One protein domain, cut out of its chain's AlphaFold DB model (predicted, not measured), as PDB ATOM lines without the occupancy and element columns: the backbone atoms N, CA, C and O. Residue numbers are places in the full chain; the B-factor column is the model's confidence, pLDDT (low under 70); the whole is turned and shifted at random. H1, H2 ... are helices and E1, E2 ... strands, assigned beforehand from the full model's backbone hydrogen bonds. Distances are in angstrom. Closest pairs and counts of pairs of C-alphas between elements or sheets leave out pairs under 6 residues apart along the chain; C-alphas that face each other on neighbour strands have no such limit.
ATOM      1  N   LEU A  18       5.685  29.573 -36.719       84.75
ATOM      2  CA  LEU A  18       5.196  28.287 -36.265       84.75
ATOM      3  C   LEU A  18       4.636  28.376 -34.849       84.75
ATOM      4  O   LEU A  18       5.276  28.907 -33.945       84.75
ATOM      5  N   ALA A  19       3.441  27.823 -34.659       81.19
ATOM      6  CA  ALA A  19       2.837  27.637 -33.349       81.19
ATOM      7  C   ALA A  19       2.803  26.140 -33.024       81.19
ATOM      8  O   ALA A  19       2.155  25.368 -33.732       81.19
ATOM      9  N   PHE A  20       3.492  25.736 -31.961       72.94
ATOM     10  CA  PHE A  20       3.573  24.352 -31.504       72.94
ATOM     11  C   PHE A  20       2.778  24.151 -30.207       72.94
ATOM     12  O   PHE A  20       2.881  24.982 -29.296       72.94
ATOM     13  N   PRO A  21       2.003  23.053 -30.082       65.75
ATOM     14  CA  PRO A  21       1.429  22.663 -28.803       65.75
ATOM     15  C   PRO A  21       2.533  22.313 -27.790       65.75
ATOM     16  O   PRO A  21       3.515  21.678 -28.158       65.75
ATOM     17  N   HIS A  22       2.333  22.622 -26.502       56.03
ATOM     18  CA  HIS A  22       3.189  22.121 -25.404       56.03
ATOM     19  C   HIS A  22       3.246  20.595 -25.319       56.03
ATOM     20  O   HIS A  22       4.136  20.037 -24.687       56.03
ATOM     21  N   GLU A  30      15.680  15.747 -27.547       53.44
ATOM     22  CA  GLU A  30      16.444  15.838 -28.797       53.44
ATOM     23  C   GLU A  30      15.562  15.993 -30.050       53.44
ATOM     24  O   GLU A  30      16.029  16.495 -31.075       53.44
ATOM     25  N   ASP A  31      14.278  15.620 -29.991       64.81
ATOM     26  CA  ASP A  31      13.418  15.639 -31.173       64.81
ATOM     27  C   ASP A  31      12.995  17.053 -31.583       64.81
ATOM     28  O   ASP A  31      12.940  17.334 -32.780       64.81
ATOM     29  N   LEU A  32      12.743  17.975 -30.646       70.56
ATOM     30  CA  LEU A  32      12.252  19.300 -31.038       70.56
ATOM     31  C   LEU A  32      13.330  20.149 -31.704       70.56
ATOM     32  O   LEU A  32      13.082  20.713 -32.766       70.56
ATOM     33  N   GLU A  33      14.520  20.236 -31.108       74.12
ATOM     34  CA  GLU A  33      15.612  21.010 -31.700       74.12
ATOM     35  C   GLU A  33      16.023  20.411 -33.047       74.12
ATOM     36  O   GLU A  33      16.282  21.157 -33.983       74.12
ATOM     37  N   ARG A  34      15.957  19.081 -33.215       76.00
ATOM     38  CA  ARG A  34      16.155  18.442 -34.522       76.00
ATOM     39  C   ARG A  34      15.074  18.839 -35.531       76.00
ATOM     40  O   ARG A  34      15.412  19.210 -36.655       76.00
ATOM     41  N   LEU A  35      13.798  18.779 -35.143       75.75
ATOM     42  CA  LEU A  35      12.644  19.085 -36.002       75.75
ATOM     43  C   LEU A  35      12.550  20.565 -36.382       75.75
ATOM     44  O   LEU A  35      12.092  20.883 -37.477       75.75
ATOM     45  N   LEU A  36      12.969  21.458 -35.487       80.38
ATOM     46  CA  LEU A  36      12.934  22.904 -35.695       80.38
ATOM     47  C   LEU A  36      14.293  23.490 -36.074       80.38
ATOM     48  O   LEU A  36      14.386  24.697 -36.280       80.38
ATOM     49  N   SER A  37      15.336  22.660 -36.173       78.38
ATOM     50  CA  SER A  37      16.698  23.111 -36.459       78.38
ATOM     51  C   SER A  37      16.753  23.970 -37.722       78.38
ATOM     52  O   SER A  37      15.994  23.724 -38.664       78.38
ATOM     53  N   PRO A  38      17.717  24.900 -37.820       79.19
ATOM     54  CA  PRO A  38      17.945  25.647 -39.054       79.19
ATOM     55  C   PRO A  38      18.242  24.747 -40.265       79.19
ATOM     56  O   PRO A  38      18.077  25.173 -41.401       79.19
ATOM     57  N   THR A  39      18.631  23.485 -40.063       80.56
ATOM     58  CA  THR A  39      18.769  22.508 -41.155       80.56
ATOM     59  C   THR A  39      17.415  22.068 -41.722       80.56
ATOM     60  O   THR A  39      17.294  21.864 -42.928       80.56
ATOM     61  N   VAL A  40      16.395  21.907 -40.872       81.12
ATOM     62  CA  VAL A  40      15.058  21.426 -41.263       81.12
ATOM     63  C   VAL A  40      14.119  22.589 -41.588       81.12
ATOM     64  O   VAL A  40      13.410  22.546 -42.593       81.12
ATOM     65  N   LEU A  41      14.141  23.644 -40.774       84.88
ATOM     66  CA  LEU A  41      13.349  24.863 -40.928       84.88
ATOM     67  C   LEU A  41      14.265  26.102 -41.007       84.88
ATOM     68  O   LEU A  41      14.227  26.957 -40.123       84.88
ATOM     69  N   PRO A  42      15.054  26.261 -42.088       82.69
ATOM     70  CA  PRO A  42      16.053  27.336 -42.233       82.69
ATOM     71  C   PRO A  42      15.487  28.759 -42.210       82.69
ATOM     72  O   PRO A  42      16.236  29.732 -42.152       82.69
ATOM     73  N   HIS A  43      14.169  28.899 -42.321       87.31
ATOM     74  CA  HIS A  43      13.492  30.187 -42.380       87.31
ATOM     75  C   HIS A  43      12.674  30.496 -41.126       87.31
ATOM     76  O   HIS A  43      12.069  31.568 -41.079       87.31
ATOM     77  N   LEU A  44      12.663  29.605 -40.127       89.69
ATOM     78  CA  LEU A  44      11.916  29.816 -38.892       89.69
ATOM     79  C   LEU A  44      12.474  31.031 -38.145       89.69
ATOM     80  O   LEU A  44      13.636  31.059 -37.751       89.69
ATOM     81  N   ARG A  45      11.623  32.036 -37.947       91.12
ATOM     82  CA  ARG A  45      11.960  33.290 -37.254       91.12
ATOM     83  C   ARG A  45      11.033  33.578 -36.088       91.12
ATOM     84  O   ARG A  45      11.408  34.322 -35.187       91.12
ATOM     85  N   ARG A  46       9.816  33.034 -36.104       92.12
ATOM     86  CA  ARG A  46       8.812  33.285 -35.069       92.12
ATOM     87  C   ARG A  46       8.269  31.979 -34.540       92.12
ATOM     88  O   ARG A  46       7.707  31.189 -35.299       92.12
ATOM     89  N   LEU A  47       8.412  31.774 -33.240       89.56
ATOM     90  CA  LEU A  47       7.978  30.551 -32.588       89.56
ATOM     91  C   LEU A  47       7.017  30.878 -31.454       89.56
ATOM     92  O   LEU A  47       7.337  31.654 -30.557       89.56
ATOM     93  N   ARG A  48       5.846  30.247 -31.470       87.25
ATOM     94  CA  ARG A  48       4.956  30.194 -30.314       87.25
ATOM     95  C   ARG A  48       4.937  28.785 -29.749       87.25
ATOM     96  O   ARG A  48       4.598  27.846 -30.462       87.25
ATOM     97  N   LEU A  49       5.240  28.653 -28.465       81.44
ATOM     98  CA  LEU A  49       5.112  27.408 -27.713       81.44
ATOM     99  C   LEU A  49       3.957  27.593 -26.737       81.44
ATOM    100  O   LEU A  49       3.994  28.482 -25.891       81.44
ATOM    101  N   GLY A  50       2.884  26.829 -26.914       72.00
ATOM    102  CA  GLY A  50       1.619  27.162 -26.268       72.00
ATOM    103  C   GLY A  50       0.623  26.023 -26.205       72.00
ATOM    104  O   GLY A  50       0.796  25.003 -26.859       72.00
ATOM    105  N   LYS A  51      -0.488  26.171 -25.482       62.41
ATOM    106  CA  LYS A  51      -1.605  25.240 -25.649       62.41
ATOM    107  C   LYS A  51      -2.291  25.554 -26.975       62.41
ATOM    108  O   LYS A  51      -2.900  26.609 -27.134       62.41
ATOM    109  N   VAL A  52      -2.263  24.612 -27.917       50.94
ATOM    110  CA  VAL A  52      -3.155  24.688 -29.080       50.94
ATOM    111  C   VAL A  52      -4.575  24.453 -28.580       50.94
ATOM    112  O   VAL A  52      -4.839  23.503 -27.839       50.94
ATOM    113  N   SER A  53      -5.490  25.352 -28.937       46.47
ATOM    114  CA  SER A  53      -6.899  25.286 -28.561       46.47
ATOM    115  C   SER A  53      -7.492  23.925 -28.941       46.47
ATOM    116  O   SER A  53      -7.789  23.661 -30.102       46.47
ATOM    117  N   VAL A  60       0.209  17.546 -18.727       48.31
ATOM    118  CA  VAL A  60       1.160  18.440 -18.064       48.31
ATOM    119  C   VAL A  60       1.744  19.342 -19.149       48.31
ATOM    120  O   VAL A  60       2.271  18.863 -20.151       48.31
ATOM    121  N   GLU A  61       1.527  20.645 -19.011       52.53
ATOM    122  CA  GLU A  61       2.099  21.634 -19.917       52.53
ATOM    123  C   GLU A  61       3.612  21.608 -19.638       52.53
ATOM    124  O   GLU A  61       4.026  21.791 -18.494       52.53
ATOM    125  N   TYR A  62       4.431  21.271 -20.634       56.50
ATOM    126  CA  TYR A  62       5.886  21.361 -20.551       56.50
ATOM    127  C   TYR A  62       6.365  22.300 -21.649       56.50
ATOM    128  O   TYR A  62       5.901  22.236 -22.791       56.50
ATOM    129  N   VAL A  63       7.297  23.186 -21.306       64.75
ATOM    130  CA  VAL A  63       8.058  23.904 -22.324       64.75
ATOM    131  C   VAL A  63       9.207  22.984 -22.750       64.75
ATOM    132  O   VAL A  63       9.969  22.546 -21.886       64.75
ATOM    133  N   PRO A  64       9.340  22.659 -24.044       70.94
ATOM    134  CA  PRO A  64      10.413  21.800 -24.539       70.94
ATOM    135  C   PRO A  64      11.802  22.324 -24.157       70.94
ATOM    136  O   PRO A  64      12.047  23.526 -24.272       70.94
ATOM    137  N   GLN A  65      12.724  21.448 -23.742       74.19
ATOM    138  CA  GLN A  65      14.120  21.854 -23.540       74.19
ATOM    139  C   GLN A  65      14.813  21.980 -24.898       74.19
ATOM    140  O   GLN A  65      14.793  21.046 -25.692       74.19
ATOM    141  N   VAL A  66      15.409  23.140 -25.144       78.00
ATOM    142  CA  VAL A  66      16.150  23.484 -26.365       78.00
ATOM    143  C   VAL A  66      17.374  24.303 -25.974       78.00
ATOM    144  O   VAL A  66      17.403  24.887 -24.885       78.00
ATOM    145  N   SER A  67      18.380  24.367 -26.839       84.88
ATOM    146  CA  SER A  67      19.558  25.203 -26.608       84.88
ATOM    147  C   SER A  67      19.246  26.707 -26.709       84.88
ATOM    148  O   SER A  67      18.327  27.136 -27.410       84.88
ATOM    149  N   SER A  68      20.040  27.542 -26.028       85.81
ATOM    150  CA  SER A  68      19.967  29.001 -26.205       85.81
ATOM    151  C   SER A  68      20.360  29.411 -27.622       85.81
ATOM    152  O   SER A  68      19.724  30.285 -28.192       85.81
ATOM    153  N   ALA A  69      21.336  28.726 -28.229       86.62
ATOM    154  CA  ALA A  69      21.745  28.960 -29.613       86.62
ATOM    155  C   ALA A  69      20.588  28.753 -30.604       86.62
ATOM    156  O   ALA A  69      20.432  29.534 -31.541       86.62
ATOM    157  N   PHE A  70      19.754  27.734 -30.378       86.81
ATOM    158  CA  PHE A  70      18.533  27.527 -31.151       86.81
ATOM    159  C   PHE A  70      17.539  28.678 -30.969       86.81
ATOM    160  O   PHE A  70      16.974  29.149 -31.952       86.81
ATOM    161  N   LEU A  71      17.307  29.137 -29.736       88.06
ATOM    162  CA  LEU A  71      16.371  30.236 -29.481       88.06
ATOM    163  C   LEU A  71      16.880  31.565 -30.045       88.06
ATOM    164  O   LEU A  71      16.096  32.324 -30.601       88.06
ATOM    165  N   ASP A  72      18.185  31.815 -29.976       91.19
ATOM    166  CA  ASP A  72      18.826  33.060 -30.411       91.19
ATOM    167  C   ASP A  72      18.764  33.290 -31.927       91.19
ATOM    168  O   ASP A  72      19.013  34.403 -32.388       91.19
ATOM    169  N   GLN A  73      18.405  32.272 -32.714       89.06
ATOM    170  CA  GLN A  73      18.136  32.445 -34.144       89.06
ATOM    171  C   GLN A  73      16.764  33.093 -34.418       89.06
ATOM    172  O   GLN A  73      16.501  33.534 -35.538       89.06
ATOM    173  N   LEU A  74      15.862  33.091 -33.430       92.44
ATOM    174  CA  LEU A  74      14.497  33.581 -33.572       92.44
ATOM    175  C   LEU A  74      14.460  35.108 -33.460       92.44
ATOM    176  O   LEU A  74      15.101  35.708 -32.602       92.44
ATOM    177  N   GLU A  75      13.626  35.738 -34.287       94.56
ATOM    178  CA  GLU A  75      13.282  37.152 -34.133       94.56
ATOM    179  C   GLU A  75      12.302  37.366 -32.975       94.56
ATOM    180  O   GLU A  75      12.357  38.399 -32.314       94.56
ATOM    181  N   PHE A  76      11.386  36.416 -32.748       94.62
ATOM    182  CA  PHE A  76      10.354  36.518 -31.716       94.62
ATOM    183  C   PHE A  76       9.985  35.154 -31.141       94.62
ATOM    184  O   PHE A  76       9.757  34.189 -31.881       94.62
ATOM    185  N   LEU A  77       9.831  35.113 -29.820       91.38
ATOM    186  CA  LEU A  77       9.343  33.961 -29.075       91.38
ATOM    187  C   LEU A  77       8.089  34.344 -28.283       91.38
ATOM    188  O   LEU A  77       8.050  35.377 -27.618       91.38
ATOM    189  N   GLN A  78       7.067  33.494 -28.312       89.62
ATOM    190  CA  GLN A  78       5.911  33.612 -27.426       89.62
ATOM    191  C   GLN A  78       5.684  32.304 -26.676       89.62
ATOM    192  O   GLN A  78       5.577  31.241 -27.284       89.62
ATOM    193  N   LEU A  79       5.575  32.389 -25.355       84.38
ATOM    194  CA  LEU A  79       5.319  31.252 -24.478       84.38
ATOM    195  C   LEU A  79       3.937  31.431 -23.840       84.38
ATOM    196  O   LEU A  79       3.756  32.337 -23.033       84.38
ATOM    197  N   ASP A  80       2.956  30.597 -24.185       78.38
ATOM    198  CA  ASP A  80       1.678  30.540 -23.449       78.38
ATOM    199  C   ASP A  80       1.876  29.715 -22.193       78.38
ATOM    200  O   ASP A  80       2.474  28.651 -22.262       78.38
ATOM    201  N   ARG A  81       1.427  30.248 -21.052       65.50
ATOM    202  CA  ARG A  81       1.434  29.600 -19.737       65.50
ATOM    203  C   ARG A  81       2.614  28.643 -19.582       65.50
ATOM    204  O   ARG A  81       2.384  27.454 -19.366       65.50
ATOM    205  N   PRO A  82       3.866  29.128 -19.713       55.72
ATOM    206  CA  PRO A  82       4.994  28.300 -19.360       55.72
ATOM    207  C   PRO A  82       4.776  27.965 -17.893       55.72
ATOM    208  O   PRO A  82       4.859  28.817 -17.009       55.72
ATOM    209  N   THR A  83       4.381  26.732 -17.637       47.81
ATOM    210  CA  THR A  83       4.394  26.156 -16.313       47.81
ATOM    211  C   THR A  83       5.836  26.244 -15.842       47.81
ATOM    212  O   THR A  83       6.668  25.393 -16.125       47.81
ATOM    213  N   LEU A  84       6.112  27.274 -15.051       44.16
ATOM    214  CA  LEU A  84       7.050  27.172 -13.939       44.16
ATOM    215  C   LEU A  84       6.455  26.278 -12.829       44.16
ATOM    216  O   LEU A  84       7.110  25.962 -11.846       44.16
ATOM    217  N   SER A  85       5.192  25.858 -12.976       37.62
ATOM    218  CA  SER A  85       4.464  25.013 -12.035       37.62
ATOM    219  C   SER A  85       3.804  23.818 -12.736       37.62
ATOM    220  O   SER A  85       2.581  23.690 -12.789       37.62
ATOM    221  N   GLY A  86       4.609  22.910 -13.282       33.38
ATOM    222  CA  GLY A  86       4.149  21.554 -13.582       33.38
ATOM    223  C   GLY A  86       4.227  20.728 -12.307       33.38
ATOM    224  O   GLY A  86       5.249  20.104 -12.086       33.38
ATOM    225  N   THR A  87       3.232  20.810 -11.416       38.19
ATOM    226  CA  THR A  87       3.143  20.012 -10.165       38.19
ATOM    227  C   THR A  87       4.396  19.933  -9.261       38.19
ATOM    228  O   THR A  87       4.349  19.245  -8.249       38.19
ATOM    229  N   TRP A  88       5.454  20.709  -9.523       36.66
ATOM    230  CA  TRP A  88       6.675  20.864  -8.730       36.66
ATOM    231  C   TRP A  88       7.289  22.254  -8.979       36.66
ATOM    232  O   TRP A  88       8.219  22.421  -9.755       36.66
ATOM    233  N   ARG A  89       6.661  23.260  -8.362       47.19
ATOM    234  CA  ARG A  89       7.187  24.434  -7.624       47.19
ATOM    235  C   ARG A  89       8.598  25.024  -7.875       47.19
ATOM    236  O   ARG A  89       9.117  25.649  -6.953       47.19
ATOM    237  N   ALA A  90       9.242  24.886  -9.032       52.66
ATOM    238  CA  ALA A  90      10.562  25.490  -9.244       52.66
ATOM    239  C   ALA A  90      10.607  26.377 -10.501       52.66
ATOM    240  O   ALA A  90      10.298  25.894 -11.591       52.66
ATOM    241  N   PRO A  91      11.027  27.653 -10.382       59.31
ATOM    242  CA  PRO A  91      11.344  28.461 -11.552       59.31
ATOM    243  C   PRO A  91      12.441  27.789 -12.389       59.31
ATOM    244  O   PRO A  91      13.235  27.005 -11.863       59.31
ATOM    245  N   PHE A  92      12.527  28.126 -13.681       63.78
ATOM    246  CA  PHE A  92      13.638  27.663 -14.514       63.78
ATOM    247  C   PHE A  92      14.986  27.971 -13.831       63.78
ATOM    248  O   PHE A  92      15.165  29.096 -13.346       63.78
ATOM    249  N   PRO A  93      15.947  27.026 -13.810       72.44
ATOM    250  CA  PRO A  93      17.318  27.281 -13.361       72.44
ATOM    251  C   PRO A  93      17.915  28.516 -14.041       72.44
ATOM    252  O   PRO A  93      17.546  28.805 -15.174       72.44
ATOM    253  N   ALA A  94      18.801  29.261 -13.373       75.00
ATOM    254  CA  ALA A  94      19.328  30.545 -13.871       75.00
ATOM    255  C   ALA A  94      19.998  30.475 -15.251       75.00
ATOM    256  O   ALA A  94      19.961  31.447 -16.000       75.00
ATOM    257  N   ASP A  95      20.548  29.318 -15.582       76.38
ATOM    258  CA  ASP A  95      21.235  28.971 -16.820       76.38
ATOM    259  C   ASP A  95      20.314  28.384 -17.906       76.38
ATOM    260  O   ASP A  95      20.763  28.124 -19.021       76.38
ATOM    261  N   HIS A  96      19.020  28.203 -17.628       79.88
ATOM    262  CA  HIS A  96      18.077  27.628 -18.584       79.88
ATOM    263  C   HIS A  96      17.920  28.508 -19.839       79.88
ATOM    264  O   HIS A  96      17.792  29.727 -19.736       79.88
ATOM    265  N   ALA A  97      17.840  27.896 -21.028       82.44
ATOM    266  CA  ALA A  97      17.860  28.593 -22.323       82.44
ATOM    267  C   ALA A  97      16.815  29.717 -22.469       82.44
ATOM    268  O   ALA A  97      17.141  30.813 -22.910       82.44
ATOM    269  N   TYR A  98      15.572  29.494 -22.030       80.88
ATOM    270  CA  TYR A  98      14.519  30.526 -22.040       80.88
ATOM    271  C   TYR A  98      14.788  31.733 -21.125       80.88
ATOM    272  O   TYR A  98      14.098  32.741 -21.245       80.88
ATOM    273  N   ARG A  99      15.759  31.646 -20.207       80.06
ATOM    274  CA  ARG A  99      16.201  32.778 -19.377       80.06
ATOM    275  C   ARG A  99      17.361  33.544 -19.990       80.06
ATOM    276  O   ARG A  99      17.538  34.714 -19.674       80.06
ATOM    277  N   THR A 100      18.187  32.856 -20.771       83.75
ATOM    278  CA  THR A 100      19.468  33.365 -21.270       83.75
ATOM    279  C   THR A 100      19.430  33.731 -22.748       83.75
ATOM    280  O   THR A 100      20.376  34.343 -23.240       83.75
ATOM    281  N   THR A 101      18.347  33.388 -23.452       87.56
ATOM    282  CA  THR A 101      18.170  33.740 -24.860       87.56
ATOM    283  C   THR A 101      18.092  35.250 -25.078       87.56
ATOM    284  O   THR A 101      17.573  36.008 -24.256       87.56
ATOM    285  N   ARG A 102      18.594  35.681 -26.232       89.94
ATOM    286  CA  ARG A 102      18.503  37.045 -26.753       89.94
ATOM    287  C   ARG A 102      17.212  37.299 -27.521       89.94
ATOM    288  O   ARG A 102      16.901  38.460 -27.780       89.94
ATOM    289  N   ALA A 103      16.479  36.251 -27.897       91.56
ATOM    290  CA  ALA A 103      15.230  36.400 -28.625       91.56
ATOM    291  C   ALA A 103      14.199  37.149 -27.759       91.56
ATOM    292  O   ALA A 103      13.886  36.701 -26.647       91.56
ATOM    293  N   PRO A 104      13.634  38.268 -28.249       93.44
ATOM    294  CA  PRO A 104      12.534  38.948 -27.584       93.44
ATOM    295  C   PRO A 104      11.405  37.964 -27.278       93.44
ATOM    296  O   PRO A 104      10.811  37.364 -28.178       93.44
ATOM    297  N   THR A 105      11.126  37.796 -25.986       90.62
ATOM    298  CA  THR A 105      10.193  36.783 -25.491       90.62
ATOM    299  C   THR A 105       8.976  37.437 -24.851       90.62
ATOM    300  O   THR A 105       9.120  38.255 -23.940       90.62
ATOM    301  N   LEU A 106       7.787  37.041 -25.307       91.19
ATOM    302  CA  LEU A 106       6.498  37.383 -24.712       91.19
ATOM    303  C   LEU A 106       5.955  36.202 -23.910       91.19
ATOM    304  O   LEU A 106       5.736  35.118 -24.454       91.19
ATOM    305  N   ILE A 107       5.677  36.426 -22.629       87.56
ATOM    306  CA  ILE A 107       4.996  35.447 -21.782       87.56
ATOM    307  C   ILE A 107       3.500  35.736 -21.797       87.56
ATOM    308  O   ILE A 107       3.073  36.843 -21.494       87.56
ATOM    309  N   GLU A 108       2.688  34.749 -22.138       86.38
ATOM    310  CA  GLU A 108       1.235  34.857 -22.193       86.38
ATOM    311  C   GLU A 108       0.599  34.162 -20.982       86.38
ATOM    312  O   GLU A 108       0.786  32.970 -20.742       86.38
ATOM    313  N   LEU A 109      -0.190  34.919 -20.223       82.31
ATOM    314  CA  LEU A 109      -0.942  34.467 -19.062       82.31
ATOM    315  C   LEU A 109      -2.438  34.594 -19.315       82.31
ATOM    316  O   LEU A 109      -2.934  35.610 -19.807       82.31
ATOM    317  N   LYS A 110      -3.195  33.584 -18.886       81.12
ATOM    318  CA  LYS A 110      -4.658  33.669 -18.900       81.12
ATOM    319  C   LYS A 110      -5.163  34.707 -17.892       81.12
ATOM    320  O   LYS A 110      -6.033  35.504 -18.225       81.12
ATOM    321  N   SER A 111      -4.639  34.673 -16.672       80.44
ATOM    322  CA  SER A 111      -4.946  35.636 -15.615       80.44
ATOM    323  C   SER A 111      -3.895  35.563 -14.503       80.44
ATOM    324  O   SER A 111      -3.090  34.624 -14.477       80.44
ATOM    325  N   PHE A 112      -3.906  36.529 -13.585       78.69
ATOM    326  CA  PHE A 112      -2.958  36.579 -12.470       78.69
ATOM    327  C   PHE A 112      -3.228  35.527 -11.389       78.69
ATOM    328  O   PHE A 112      -2.298  35.143 -10.687       78.69
ATOM    329  N   ALA A 113      -4.440  34.972 -11.301       76.19
ATOM    330  CA  ALA A 113      -4.752  33.862 -10.397       76.19
ATOM    331  C   ALA A 113      -3.921  32.588 -10.651       76.19
ATOM    332  O   ALA A 113      -3.853  31.718  -9.787       76.19
ATOM    333  N   TYR A 114      -3.297  32.462 -11.825       69.44
ATOM    334  CA  TYR A 114      -2.410  31.342 -12.155       69.44
ATOM    335  C   TYR A 114      -0.937  31.616 -11.836       69.44
ATOM    336  O   TYR A 114      -0.088  30.768 -12.100       69.44
ATOM    337  N   VAL A 115      -0.626  32.793 -11.296       71.25
ATOM    338  CA  VAL A 115       0.725  33.173 -10.898       71.25
ATOM    339  C   VAL A 115       0.895  32.864  -9.417       71.25
ATOM    340  O   VAL A 115       0.193  33.417  -8.574       71.25
ATOM    341  N   GLU A 116       1.845  31.995  -9.086       68.62
ATOM    342  CA  GLU A 116       2.271  31.776  -7.706       68.62
ATOM    343  C   GLU A 116       3.455  32.717  -7.411       68.62
ATOM    344  O   GLU A 116       4.546  32.502  -7.937       68.62
ATOM    345  N   PRO A 117       3.287  33.771  -6.585       62.09
ATOM    346  CA  PRO A 117       4.313  34.809  -6.429       62.09
ATOM    347  C   PRO A 117       5.669  34.292  -5.931       62.09
ATOM    348  O   PRO A 117       6.695  34.878  -6.236       62.09
ATOM    349  N   ALA A 118       5.684  33.176  -5.191       60.34
ATOM    350  CA  ALA A 118       6.913  32.566  -4.680       60.34
ATOM    351  C   ALA A 118       7.732  31.832  -5.760       60.34
ATOM    352  O   ALA A 118       8.945  31.696  -5.624       60.34
ATOM    353  N   THR A 119       7.085  31.349  -6.823       57.88
ATOM    354  CA  THR A 119       7.736  30.660  -7.953       57.88
ATOM    355  C   THR A 119       7.880  31.570  -9.172       57.88
ATOM    356  O   THR A 119       8.633  31.265 -10.096       57.88
ATOM    357  N   PHE A 120       7.194  32.711  -9.146       55.56
ATOM    358  CA  PHE A 120       7.194  33.744 -10.165       55.56
ATOM    359  C   PHE A 120       7.850  35.033  -9.638       55.56
ATOM    360  O   PHE A 120       7.235  36.094  -9.580       55.56
ATOM    361  N   PRO A 121       9.143  34.971  -9.314       51.56
ATOM    362  CA  PRO A 121      10.036  35.999  -9.796       51.56
ATOM    363  C   PRO A 121      10.887  35.343 -10.874       51.56
ATOM    364  O   PRO A 121      11.907  34.711 -10.605       51.56
ATOM    365  N   CYS A 122      10.422  35.431 -12.118       59.00
ATOM    366  CA  CYS A 122      11.281  35.156 -13.256       59.00
ATOM    367  C   CYS A 122      11.902  36.482 -13.683       59.00
ATOM    368  O   CYS A 122      11.262  37.221 -14.428       59.00
ATOM    369  N   PRO A 123      13.136  36.799 -13.242       60.09
ATOM    370  CA  PRO A 123      13.756  38.093 -13.516       60.09
ATOM    371  C   PRO A 123      13.926  38.389 -15.014       60.09
ATOM    372  O   PRO A 123      14.149  39.527 -15.401       60.09
ATOM    373  N   PHE A 124      13.793  37.369 -15.867       66.38
ATOM    374  CA  PHE A 124      13.887  37.471 -17.322       66.38
ATOM    375  C   PHE A 124      12.572  37.863 -18.014       66.38
ATOM    376  O   PHE A 124      12.562  38.049 -19.231       66.38
ATOM    377  N   VAL A 125      11.448  37.955 -17.296       78.12
ATOM    378  CA  VAL A 125      10.178  38.348 -17.919       78.12
ATOM    379  C   VAL A 125      10.204  39.848 -18.192       78.12
ATOM    380  O   VAL A 125       9.913  40.649 -17.312       78.12
ATOM    381  N   ARG A 126      10.537  40.204 -19.434       87.56
ATOM    382  CA  ARG A 126      10.518  41.590 -19.932       87.56
ATOM    383  C   ARG A 126       9.166  41.981 -20.529       87.56
ATOM    384  O   ARG A 126       8.770  43.136 -20.453       87.56
ATOM    385  N   HIS A 127       8.423  41.017 -21.075       91.69
ATOM    386  CA  HIS A 127       7.151  41.274 -21.749       91.69
ATOM    387  C   HIS A 127       6.090  40.276 -21.304       91.69
ATOM    388  O   HIS A 127       6.284  39.059 -21.395       91.69
ATOM    389  N   LEU A 128       4.946  40.794 -20.868       90.00
ATOM    390  CA  LEU A 128       3.845  39.993 -20.350       90.00
ATOM    391  C   LEU A 128       2.553  40.316 -21.093       90.00
ATOM    392  O   LEU A 128       2.145  41.466 -21.126       90.00
ATOM    393  N   TYR A 129       1.868  39.320 -21.638       91.00
ATOM    394  CA  TYR A 129       0.508  39.459 -22.151       91.00
ATOM    395  C   TYR A 129      -0.480  38.787 -21.202       91.00
ATOM    396  O   TYR A 129      -0.358  37.595 -20.931       91.00
ATOM    397  N   VAL A 130      -1.480  39.525 -20.713       89.19
ATOM    398  CA  VAL A 130      -2.467  39.008 -19.751       89.19
ATOM    399  C   VAL A 130      -3.868  39.092 -20.342       89.19
ATOM    400  O   VAL A 130      -4.373  40.179 -20.595       89.19
ATOM    401  N   HIS A 131      -4.536  37.949 -20.539       87.50
ATOM    402  CA  HIS A 131      -5.854  37.922 -21.200       87.50
ATOM    403  C   HIS A 131      -6.947  38.559 -20.350       87.50
ATOM    404  O   HIS A 131      -7.921  39.075 -20.890       87.50
ATOM    405  N   GLN A 132      -6.850  38.442 -19.028       87.25
ATOM    406  CA  GLN A 132      -7.878  38.904 -18.105       87.25
ATOM    407  C   GLN A 132      -7.249  39.403 -16.808       87.25
ATOM    408  O   GLN A 132      -6.369  38.754 -16.243       87.25
ATOM    409  N   ILE A 133      -7.753  40.535 -16.319       86.38
ATOM    410  CA  ILE A 133      -7.390  41.086 -15.014       86.38
ATOM    411  C   ILE A 133      -8.440  40.643 -13.997       86.38
ATOM    412  O   ILE A 133      -9.575  41.125 -14.009       86.38
ATOM    413  N   ASP A 134      -8.056  39.693 -13.153       86.75
ATOM    414  CA  ASP A 134      -8.840  39.234 -12.010       86.75
ATOM    415  C   ASP A 134      -8.484  40.033 -10.739       86.75
ATOM    416  O   ASP A 134      -7.710  40.993 -10.782       86.75
ATOM    417  N   SER A 135      -9.074  39.653  -9.605       86.81
ATOM    418  CA  SER A 135      -8.814  40.283  -8.304       86.81
ATOM    419  C   SER A 135      -7.376  40.112  -7.809       86.81
ATOM    420  O   SER A 135      -6.949  40.864  -6.938       86.81
ATOM    421  N   GLU A 136      -6.621  39.149  -8.348       82.75
ATOM    422  CA  GLU A 136      -5.227  38.928  -7.967       82.75
ATOM    423  C   GLU A 136      -4.279  39.890  -8.687       82.75
ATOM    424  O   GLU A 136      -3.199  40.168  -8.175       82.75
ATOM    425  N   GLY A 137      -4.678  40.449  -9.834       81.88
ATOM    426  CA  GLY A 137      -3.840  41.349 -10.632       81.88
ATOM    427  C   GLY A 137      -3.217  42.504  -9.843       81.88
ATOM    428  O   GLY A 137      -1.991  42.617  -9.847       81.88
ATOM    429  N   PRO A 138      -4.003  43.305  -9.099       83.88
ATOM    430  CA  PRO A 138      -3.469  44.395  -8.280       83.88
ATOM    431  C   PRO A 138      -2.487  43.951  -7.186       83.88
ATOM    432  O   PRO A 138      -1.672  44.753  -6.745       83.88
ATOM    433  N   ARG A 139      -2.558  42.691  -6.735       82.25
ATOM    434  CA  ARG A 139      -1.666  42.130  -5.708       82.25
ATOM    435  C   ARG A 139      -0.401  41.526  -6.311       82.25
ATOM    436  O   ARG A 139       0.676  41.667  -5.747       82.25
ATOM    437  N   VAL A 140      -0.540  40.816  -7.427       79.00
ATOM    438  CA  VAL A 140       0.543  40.056  -8.059       79.00
ATOM    439  C   VAL A 140       1.421  40.959  -8.915       79.00
ATOM    440  O   VAL A 140       2.639  40.849  -8.841       79.00
ATOM    441  N   LEU A 141       0.837  41.861  -9.709       80.75
ATOM    442  CA  LEU A 141       1.598  42.663 -10.664       80.75
ATOM    443  C   LEU A 141       2.685  43.536 -10.014       80.75
ATOM    444  O   LEU A 141       3.794  43.521 -10.540       80.75
ATOM    445  N   PRO A 142       2.454  44.235  -8.883       82.00
ATOM    446  CA  PRO A 142       3.527  44.976  -8.220       82.00
ATOM    447  C   PRO A 142       4.720  44.092  -7.836       82.00
ATOM    448  O   PRO A 142       5.858  44.503  -8.017       82.00
ATOM    449  N   LEU A 143       4.471  42.852  -7.398       77.12
ATOM    450  CA  LEU A 143       5.533  41.887  -7.082       77.12
ATOM    451  C   LEU A 143       6.294  41.454  -8.342       77.12
ATOM    452  O   LEU A 143       7.506  41.262  -8.305       77.12
ATOM    453  N   LEU A 144       5.594  41.313  -9.473       76.31
ATOM    454  CA  LEU A 144       6.237  41.017 -10.755       76.31
ATOM    455  C   LEU A 144       7.127  42.161 -11.214       76.31
ATOM    456  O   LEU A 144       8.229  41.915 -11.676       76.31
ATOM    457  N   ILE A 145       6.646  43.389 -11.077       80.50
ATOM    458  CA  ILE A 145       7.390  44.597 -11.416       80.50
ATOM    459  C   ILE A 145       8.629  44.741 -10.521       80.50
ATOM    460  O   ILE A 145       9.696  45.087 -11.009       80.50
ATOM    461  N   GLU A 146       8.510  44.459  -9.222       75.00
ATOM    462  CA  GLU A 146       9.627  44.563  -8.275       75.00
ATOM    463  C   GLU A 146      10.722  43.517  -8.535       75.00
ATOM    464  O   GLU A 146      11.910  43.794  -8.365       75.00
ATOM    465  N   HIS A 147      10.339  42.304  -8.937       66.69
ATOM    466  CA  HIS A 147      11.268  41.179  -9.062       66.69
ATOM    467  C   HIS A 147      11.662  40.815 -10.497       66.69
ATOM    468  O   HIS A 147      12.591  40.024 -10.689       66.69
ATOM    469  N   ALA A 148      10.965  41.341 -11.499       65.62
ATOM    470  CA  ALA A 148      11.285  41.150 -12.903       65.62
ATOM    471  C   ALA A 148      11.695  42.462 -13.559       65.62
ATOM    472  O   ALA A 148      11.181  43.524 -13.225       65.62
ATOM    473  N   SER A 149      12.584  42.377 -14.549       77.81
ATOM    474  CA  SER A 149      12.912  43.500 -15.432       77.81
ATOM    475  C   SER A 149      11.788  43.723 -16.449       77.81
ATOM    476  O   SER A 149      12.012  43.652 -17.656       77.81
ATOM    477  N   LEU A 150      10.556  43.877 -15.962       86.81
ATOM    478  CA  LEU A 150       9.370  43.998 -16.792       86.81
ATOM    479  C   LEU A 150       9.387  45.351 -17.502       86.81
ATOM    480  O   LEU A 150       9.458  46.389 -16.860       86.81
ATOM    481  N   GLU A 151       9.297  45.332 -18.825       91.75
ATOM    482  CA  GLU A 151       9.312  46.530 -19.668       91.75
ATOM    483  C   GLU A 151       7.926  46.866 -20.188       91.75
ATOM    484  O   GLU A 151       7.574  48.036 -20.279       91.75
ATOM    485  N   ALA A 152       7.130  45.844 -20.515       93.88
ATOM    486  CA  ALA A 152       5.775  46.056 -20.994       93.88
ATOM    487  C   ALA A 152       4.781  44.984 -20.547       93.88
ATOM    488  O   ALA A 152       5.060  43.777 -20.548       93.88
ATOM    489  N   VAL A 153       3.566  45.447 -20.257       92.81
ATOM    490  CA  VAL A 153       2.370  44.632 -20.051       92.81
ATOM    491  C   VAL A 153       1.389  44.888 -21.190       92.81
ATOM    492  O   VAL A 153       0.835  45.974 -21.345       92.81
ATOM    493  N   PHE A 154       1.132  43.849 -21.968       94.50
ATOM    494  CA  PHE A 154       0.147  43.822 -23.032       94.50
ATOM    495  C   PHE A 154      -1.201  43.365 -22.467       94.50
ATOM    496  O   PHE A 154      -1.300  42.311 -21.830       94.50
ATOM    497  N   LEU A 155      -2.257  44.124 -22.738       92.81
ATOM    498  CA  LEU A 155      -3.626  43.847 -22.301       92.81
ATOM    499  C   LEU A 155      -4.577  43.847 -23.502       92.81
ATOM    500  O   LEU A 155      -4.381  44.639 -24.421       92.81
ATOM    501  N   PRO A 156      -5.635  43.019 -23.522       93.31
ATOM    502  CA  PRO A 156      -6.619  43.061 -24.592       93.31
ATOM    503  C   PRO A 156      -7.242  44.448 -24.747       93.31
ATOM    504  O   PRO A 156      -7.708  45.035 -23.769       93.31
ATOM    505  N   ALA A 157      -7.354  44.924 -25.986       92.06
ATOM    506  CA  ALA A 157      -7.970  46.213 -26.308       92.06
ATOM    507  C   ALA A 157      -9.395  46.362 -25.738       92.06
ATOM    508  O   ALA A 157      -9.791  47.446 -25.314       92.06
ATOM    509  N   ALA A 158     -10.143  45.258 -25.629       89.50
ATOM    510  CA  ALA A 158     -11.479  45.235 -25.031       89.50
ATOM    511  C   ALA A 158     -11.514  45.684 -23.553       89.50
ATOM    512  O   ALA A 158     -12.562  46.114 -23.073       89.50
ATOM    513  N   LEU A 159     -10.393  45.598 -22.828       87.62
ATOM    514  CA  LEU A 159     -10.293  46.048 -21.437       87.62
ATOM    515  C   LEU A 159     -10.044  47.556 -21.310       87.62
ATOM    516  O   LEU A 159     -10.320  48.105 -20.248       87.62
ATOM    517  N   ASN A 160      -9.590  48.238 -22.368       87.25
ATOM    518  CA  ASN A 160      -9.236  49.663 -22.329       87.25
ATOM    519  C   ASN A 160     -10.430  50.561 -21.954       87.25
ATOM    520  O   ASN A 160     -10.289  51.574 -21.276       87.25
ATOM    521  N   HIS A 161     -11.633  50.172 -22.381       82.69
ATOM    522  CA  HIS A 161     -12.864  50.920 -22.115       82.69
ATOM    523  C   HIS A 161     -13.707  50.322 -20.983       82.69
ATOM    524  O   HIS A 161     -14.776  50.845 -20.659       82.69
ATOM    525  N   ALA A 162     -13.259  49.221 -20.379       79.44
ATOM    526  CA  ALA A 162     -13.972  48.603 -19.275       79.44
ATOM    527  C   ALA A 162     -13.778  49.442 -18.006       79.44
ATOM    528  O   ALA A 162     -12.652  49.690 -17.583       79.44
ATOM    529  N   ARG A 163     -14.877  49.841 -17.351       80.62
ATOM    530  CA  ARG A 163     -14.820  50.410 -15.996       80.62
ATOM    531  C   ARG A 163     -14.487  49.293 -15.011       80.62
ATOM    532  O   ARG A 163     -15.385  48.654 -14.468       80.62
ATOM    533  N   ASN A 164     -13.201  49.021 -14.842       86.19
ATOM    534  CA  ASN A 164     -12.700  47.941 -14.007       86.19
ATOM    535  C   ASN A 164     -11.602  48.480 -13.087       86.19
ATOM    536  O   ASN A 164     -10.489  48.748 -13.531       86.19
ATOM    537  N   ALA A 165     -11.912  48.576 -11.792       89.62
ATOM    538  CA  ALA A 165     -10.985  49.079 -10.780       89.62
ATOM    539  C   ALA A 165      -9.661  48.291 -10.730       89.62
ATOM    540  O   ALA A 165      -8.622  48.860 -10.409       89.62
ATOM    541  N   HIS A 166      -9.668  47.002 -11.086       88.88
ATOM    542  CA  HIS A 166      -8.441  46.210 -11.155       88.88
ATOM    543  C   HIS A 166      -7.562  46.614 -12.344       88.88
ATOM    544  O   HIS A 166      -6.342  46.629 -12.215       88.88
ATOM    545  N   VAL A 167      -8.162  46.964 -13.488       88.81
ATOM    546  CA  VAL A 167      -7.424  47.473 -14.658       88.81
ATOM    547  C   VAL A 167      -6.794  48.824 -14.327       88.81
ATOM    548  O   VAL A 167      -5.624  49.039 -14.633       88.81
ATOM    549  N   ASP A 168      -7.528  49.707 -13.647       90.25
ATOM    550  CA  ASP A 168      -7.000  51.004 -13.213       90.25
ATOM    551  C   ASP A 168      -5.846  50.850 -12.212       90.25
ATOM    552  O   ASP A 168      -4.822  51.517 -12.348       90.25
ATOM    553  N   ALA A 169      -5.966  49.923 -11.257       90.12
ATOM    554  CA  ALA A 169      -4.892  49.612 -10.316       90.12
ATOM    555  C   ALA A 169      -3.641  49.060 -11.022       90.12
ATOM    556  O   ALA A 169      -2.526  49.476 -10.714       90.12
ATOM    557  N   VAL A 170      -3.820  48.172 -12.005       88.12
ATOM    558  CA  VAL A 170      -2.727  47.654 -12.843       88.12
ATOM    559  C   VAL A 170      -2.035  48.782 -13.609       88.12
ATOM    560  O   VAL A 170      -0.811  48.874 -13.582       88.12
ATOM    561  N   ARG A 171      -2.797  49.691 -14.229       89.94
ATOM    562  CA  ARG A 171      -2.239  50.855 -14.934       89.94
ATOM    563  C   ARG A 171      -1.446  51.767 -14.006       89.94
ATOM    564  O   ARG A 171      -0.377  52.227 -14.392       89.94
ATOM    565  N   ALA A 172      -1.959  52.025 -12.804       91.25
ATOM    566  CA  ALA A 172      -1.272  52.843 -11.814       91.25
ATOM    567  C   ALA A 172       0.052  52.203 -11.369       91.25
ATOM    568  O   ALA A 172       1.069  52.891 -11.326       91.25
ATOM    569  N   ALA A 173       0.054  50.890 -11.112       89.88
ATOM    570  CA  ALA A 173       1.261  50.150 -10.747       89.88
ATOM    571  C   ALA A 173       2.319  50.181 -11.862       89.88
ATOM    572  O   ALA A 173       3.482  50.468 -11.590       89.88
ATOM    573  N   CYS A 174       1.916  49.954 -13.117       91.31
ATOM    574  CA  CYS A 174       2.815  50.052 -14.269       91.31
ATOM    575  C   CYS A 174       3.392  51.464 -14.433       91.31
ATOM    576  O   CYS A 174       4.601  51.615 -14.570       91.31
ATOM    577  N   ALA A 175       2.553  52.502 -14.348       92.00
ATOM    578  CA  ALA A 175       2.996  53.888 -14.480       92.00
ATOM    579  C   ALA A 175       3.980  54.303 -13.374       92.00
ATOM    580  O   ALA A 175       4.930  55.033 -13.637       92.00
ATOM    581  N   GLN A 176       3.772  53.833 -12.140       91.06
ATOM    582  CA  GLN A 176       4.679  54.110 -11.026       91.06
ATOM    583  C   GLN A 176       6.069  53.488 -11.228       91.06
ATOM    584  O   GLN A 176       7.049  54.011 -10.701       91.06
ATOM    585  N   ALA A 177       6.148  52.389 -11.974       88.81
ATOM    586  CA  ALA A 177       7.370  51.626 -12.176       88.81
ATOM    587  C   ALA A 177       7.980  51.763 -13.578       88.81
ATOM    588  O   ALA A 177       8.855  50.978 -13.924       88.81
ATOM    589  N   ASP A 178       7.520  52.738 -14.369       91.12
ATOM    590  CA  ASP A 178       7.984  52.977 -15.744       91.12
ATOM    591  C   ASP A 178       7.836  51.747 -16.668       91.12
ATOM    592  O   ASP A 178       8.668  51.471 -17.528       91.12
ATOM    593  N   VAL A 179       6.752  50.986 -16.475       92.38
ATOM    594  CA  VAL A 179       6.392  49.832 -17.311       92.38
ATOM    595  C   VAL A 179       5.317  50.246 -18.311       92.38
ATOM    596  O   VAL A 179       4.248  50.733 -17.931       92.38
ATOM    597  N   ASP A 180       5.562  49.997 -19.595       95.06
ATOM    598  CA  ASP A 180       4.640  50.350 -20.670       95.06
ATOM    599  C   ASP A 180       3.377  49.467 -20.621       95.06
ATOM    600  O   ASP A 180       3.448  48.237 -20.570       95.06
ATOM    601  N   VAL A 181       2.188  50.074 -20.675       93.69
ATOM    602  CA  VAL A 181       0.923  49.337 -20.856       93.69
ATOM    603  C   VAL A 181       0.488  49.444 -22.311       93.69
ATOM    604  O   VAL A 181       0.140  50.528 -22.782       93.69
ATOM    605  N   VAL A 182       0.460  48.312 -23.013       95.69
ATOM    606  CA  VAL A 182       0.124  48.243 -24.441       95.69
ATOM    607  C   VAL A 182      -1.228  47.564 -24.634       95.69
ATOM    608  O   VAL A 182      -1.431  46.411 -24.255       95.69
ATOM    609  N   TRP A 183      -2.169  48.263 -25.265       94.12
ATOM    610  CA  TRP A 183      -3.471  47.695 -25.617       94.12
ATOM    611  C   TRP A 183      -3.370  46.942 -26.938       94.12
ATOM    612  O   TRP A 183      -3.134  47.537 -27.983       94.12
ATOM    613  N   ALA A 184      -3.554  45.628 -26.888       92.44
ATOM    614  CA  ALA A 184      -3.353  44.746 -28.021       92.44
ATOM    615  C   ALA A 184      -4.674  44.150 -28.513       92.44
ATOM    616  O   ALA A 184      -5.468  43.599 -27.742       92.44
ATOM    617  N   GLU A 185      -4.890  44.204 -29.823       89.88
ATOM    618  CA  GLU A 185      -5.896  43.375 -30.474       89.88
ATOM    619  C   GLU A 185      -5.350  41.960 -30.660       89.88
ATOM    620  O   GLU A 185      -4.208  41.752 -31.081       89.88
ATOM    621  N   ARG A 186      -6.165  40.958 -30.325       78.25
ATOM    622  CA  ARG A 186      -5.785  39.567 -30.547       78.25
ATOM    623  C   ARG A 186      -6.153  39.173 -31.969       78.25
ATOM    624  O   ARG A 186      -7.331  39.001 -32.273       78.25
ATOM    625  N   ASP A 187      -5.146  38.934 -32.795       78.25
ATOM    626  CA  ASP A 187      -5.333  38.234 -34.058       78.25
ATOM    627  C   ASP A 187      -5.289  36.718 -33.812       78.25
ATOM    628  O   ASP A 187      -4.327  36.176 -33.267       78.25
ATOM    629  N   LYS A 188      -6.364  36.023 -34.188       73.19
ATOM    630  CA  LYS A 188      -6.477  34.563 -34.058       73.19
ATOM    631  C   LYS A 188      -5.587  33.801 -35.043       73.19
ATOM    632  O   LYS A 188      -5.400  32.601 -34.861       73.19
ATOM    633  N   PHE A 189      -5.102  34.468 -36.086       74.12
ATOM    634  CA  PHE A 189      -4.242  33.889 -37.114       74.12
ATOM    635  C   PHE A 189      -2.762  34.193 -36.887       74.12
ATOM    636  O   PHE A 189      -1.915  33.488 -37.432       74.12
ATOM    637  N   ALA A 190      -2.442  35.202 -36.076       83.00
ATOM    638  CA  ALA A 190      -1.063  35.547 -35.778       83.00
ATOM    639  C   ALA A 190      -0.422  34.511 -34.846       83.00
ATOM    640  O   ALA A 190      -0.975  34.143 -33.804       83.00
ATOM    641  N   VAL A 191       0.781  34.056 -35.211       85.44
ATOM    642  CA  VAL A 191       1.581  33.157 -34.369       85.44
ATOM    643  C   VAL A 191       2.052  33.895 -33.118       85.44
ATOM    644  O   VAL A 191       1.888  33.388 -32.012       85.44
ATOM    645  N   ILE A 192       2.583  35.105 -33.299       91.12
ATOM    646  CA  ILE A 192       3.027  36.008 -32.233       91.12
ATOM    647  C   ILE A 192       2.055  37.183 -32.143       91.12
ATOM    648  O   ILE A 192       1.561  37.639 -33.171       91.12
ATOM    649  N   LEU A 193       1.804  37.700 -30.940       91.94
ATOM    650  CA  LEU A 193       0.993  38.900 -30.736       91.94
ATOM    651  C   LEU A 193       1.548  40.080 -31.570       91.94
ATOM    652  O   LEU A 193       2.672  40.511 -31.311       91.94
ATOM    653  N   PRO A 194       0.788  40.641 -32.533       93.19
ATOM    654  CA  PRO A 194       1.306  41.683 -33.428       93.19
ATOM    655  C   PRO A 194       1.816  42.931 -32.698       93.19
ATOM    656  O   PRO A 194       2.922  43.389 -32.969       93.19
ATOM    657  N   ALA A 195       1.073  43.403 -31.691       94.50
ATOM    658  CA  ALA A 195       1.461  44.564 -30.886       94.50
ATOM    659  C   ALA A 195       2.817  44.380 -30.179       94.50
ATOM    660  O   ALA A 195       3.557  45.340 -29.987       94.50
ATOM    661  N   PHE A 196       3.170  43.144 -29.811       95.44
ATOM    662  CA  PHE A 196       4.475  42.847 -29.222       95.44
ATOM    663  C   PHE A 196       5.604  42.957 -30.252       95.44
ATOM    664  O   PHE A 196       6.649  43.540 -29.964       95.44
ATOM    665  N   VAL A 197       5.383  42.450 -31.468       94.31
ATOM    666  CA  VAL A 197       6.347  42.565 -32.574       94.31
ATOM    667  C   VAL A 197       6.626  44.031 -32.904       94.31
ATOM    668  O   VAL A 197       7.781  44.411 -33.096       94.31
ATOM    669  N   GLU A 198       5.578  44.851 -32.966       95.00
ATOM    670  CA  GLU A 198       5.679  46.291 -33.223       95.00
ATOM    671  C   GLU A 198       6.436  47.006 -32.101       95.00
ATOM    672  O   GLU A 198       7.438  47.667 -32.373       95.00
ATOM    673  N   TYR A 199       6.040  46.777 -30.845       95.81
ATOM    674  CA  TYR A 199       6.676  47.367 -29.665       95.81
ATOM    675  C   TYR A 199       8.195  47.136 -29.630       95.81
ATOM    676  O   TYR A 199       8.975  48.079 -29.486       95.81
ATOM    677  N   VAL A 200       8.635  45.889 -29.815       94.88
ATOM    678  CA  VAL A 200      10.066  45.539 -29.786       94.88
ATOM    679  C   VAL A 200      10.824  46.195 -30.938       94.88
ATOM    680  O   VAL A 200      11.935  46.688 -30.749       94.88
ATOM    681  N   ARG A 201      10.242  46.228 -32.143       94.00
ATOM    682  CA  ARG A 201      10.880  46.871 -33.301       94.00
ATOM    683  C   ARG A 201      11.073  48.364 -33.072       94.00
ATOM    684  O   ARG A 201      12.140  48.880 -33.387       94.00
ATOM    685  N   GLU A 202      10.084  49.040 -32.501       92.62
ATOM    686  CA  GLU A 202      10.189  50.461 -32.176       92.62
ATOM    687  C   GLU A 202      11.249  50.745 -31.108       92.62
ATOM    688  O   GLU A 202      12.015  51.698 -31.258       92.62
ATOM    689  N   LYS A 203      11.329  49.924 -30.053       89.38
ATOM    690  CA  LYS A 203      12.367  50.062 -29.014       89.38
ATOM    691  C   LYS A 203      13.766  49.850 -29.595       89.38
ATOM    692  O   LYS A 203      14.618  50.711 -29.410       89.38
ATOM    693  N   ASN A 204      13.972  48.808 -30.403       84.50
ATOM    694  CA  ASN A 204      15.268  48.545 -31.038       84.50
ATOM    695  C   ASN A 204      15.712  49.675 -31.983       84.50
ATOM    696  O   ASN A 204      16.900  49.974 -32.069       84.50
ATOM    697  N   VAL A 205      14.776  50.317 -32.693       79.88
ATOM    698  CA  VAL A 205      15.090  51.491 -33.527       79.88
ATOM    699  C   VAL A 205      15.516  52.678 -32.662       79.88
ATOM    700  O   VAL A 205      16.458  53.375 -33.023       79.88
ATOM    701  N   LYS A 206      14.853  52.900 -31.521       73.69
ATOM    702  CA  LYS A 206      15.189  53.986 -30.586       73.69
ATOM    703  C   LYS A 206      16.527  53.768 -29.877       73.69
ATOM    704  O   LYS A 206      17.207  54.742 -29.603       73.69
ATOM    705  N   GLU A 207      16.904  52.526 -29.592       72.69
ATOM    706  CA  GLU A 207      18.192  52.192 -28.961       72.69
ATOM    707  C   GLU A 207      19.385  52.282 -29.928       72.69
ATOM    708  O   GLU A 207      20.527  52.410 -29.491       72.69
ATOM    709  N   ALA A 208      19.134  52.211 -31.239       58.00
ATOM    710  CA  ALA A 208      20.160  52.306 -32.278       58.00
ATOM    711  C   ALA A 208      20.376  53.733 -32.827       58.00
ATOM    712  O   ALA A 208      21.283  53.925 -33.643       58.00
ATOM    713  N   ALA A 209      19.535  54.695 -32.434       51.91
ATOM    714  CA  ALA A 209      19.547  56.089 -32.885       51.91
ATOM    715  C   ALA A 209      20.226  57.011 -31.864       51.91
ATOM    716  O   ALA A 209      20.940  57.935 -32.314       51.91
TER     717      ALA A 209
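AT A GLANCE: This is residues 18 to 22, 30 to 53 and 60 to 209 of the 209 residues of an uncharacterized protein of Rhodotorula diobovata (UniProt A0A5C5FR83). A twisted sheet of seven parallel strands, curled like part of a barrel, curls round helix H6, whose far end sticks out with residues 202 to 209. H5 packs on the other face near the E7 edge with H4 side by side with it, while H1, H2 and H3 lie toward the E1 end. The printed part has 179 residues, with elements in the order E1 H1 E2 H2 E3 H3 E4 E5 H4 E6 H5 E7 H6 and strands E1 to E7 in that order across the sheet. The class is mixed, helices and strands, with 89 residues, under half, in named elements. It is compact, with a radius of gyration of the C-alphas of 16.1 A and spans of 50 by 42 by 32 A.

IN THESE COORDINATES: E1, residues 18 to 21, begins at C-alpha 18 (5.196, 28.287, -36.265). H1 is residues 30 to 36, E2 46 to 50, H2 68 to 71, E3 76 to 80 and H3 97 to 100. E4, residues 105 to 111, measures 18.1 A, and E5, 127 to 132, 15.6 A. H4, residues 137 to 147, measures 15.2 A. E6 is residues 152 to 156, H5 165 to 176, 16.5 A, and E7 180 to 184. H6, residues 194 to 207, measures 20.4 A and ends at C-alpha 207 (18.192, 52.192, -28.961).

HOW THE PARTS SIT: Within hydrogen-bond range are N 20 and O 48 between E1 and E2, 2.8 A, N 49 and O 78 between E2 and E3, 2.9 A, and N 108 and O 79 between E3 and E4, 2.8 A. Also within hydrogen-bond range are N 109 and O 129 between E4 and E5, 2.8 A, N 154 and O 128 between E5 and E6, 2.7 A, and N 153 and O 180 between E6 and E7, 2.8 A. H6 is on one face and H5 on the other, three layers; the closest C-alphas of E7 and H6 are those of Ala 184 and Ala 195, 5.6 A. H5 has a height over the sheet of 9.0 A. H4 only grazes the sheet and touches H5, at Pro 138 and Val 170, C-alphas 5.7 A apart, at a shallow tilt of 19 degrees, the same way. H2 touches H3, closest C-alphas Ser 68 and Ala 97, 4.4 A; both are only just not on the sheet, with 4 pairs of C-alphas within 10 A each. H1 is not on it and is close to but not clearly touching H2, Glu 33 to Phe 70, C-alphas 7.2 A. E3 H3 E4, E5 H4 E6 and E6 H5 E7 are strand-helix-strand units, parallel neighbours with a helix between, with right-handed crossovers. Every O i to N i+4 pair is within range in H1, H5 and H6, 5 of 7 in H4; H2 and H3 are too short for one.

THE WHOLE: The C-alphas farthest apart, Thr 39 and Arg 163, are 50.4 A apart. Residues 23 to 29 and 54 to 59 are not printed, with C-alpha gaps of 15.1 A and 14.9 A. The links E3 to H3 and E4 to E5 are long. Mean pLDDT of the printed part is 79.3; 37 residues are under 70, among them 81 to 92 and 116 to 124.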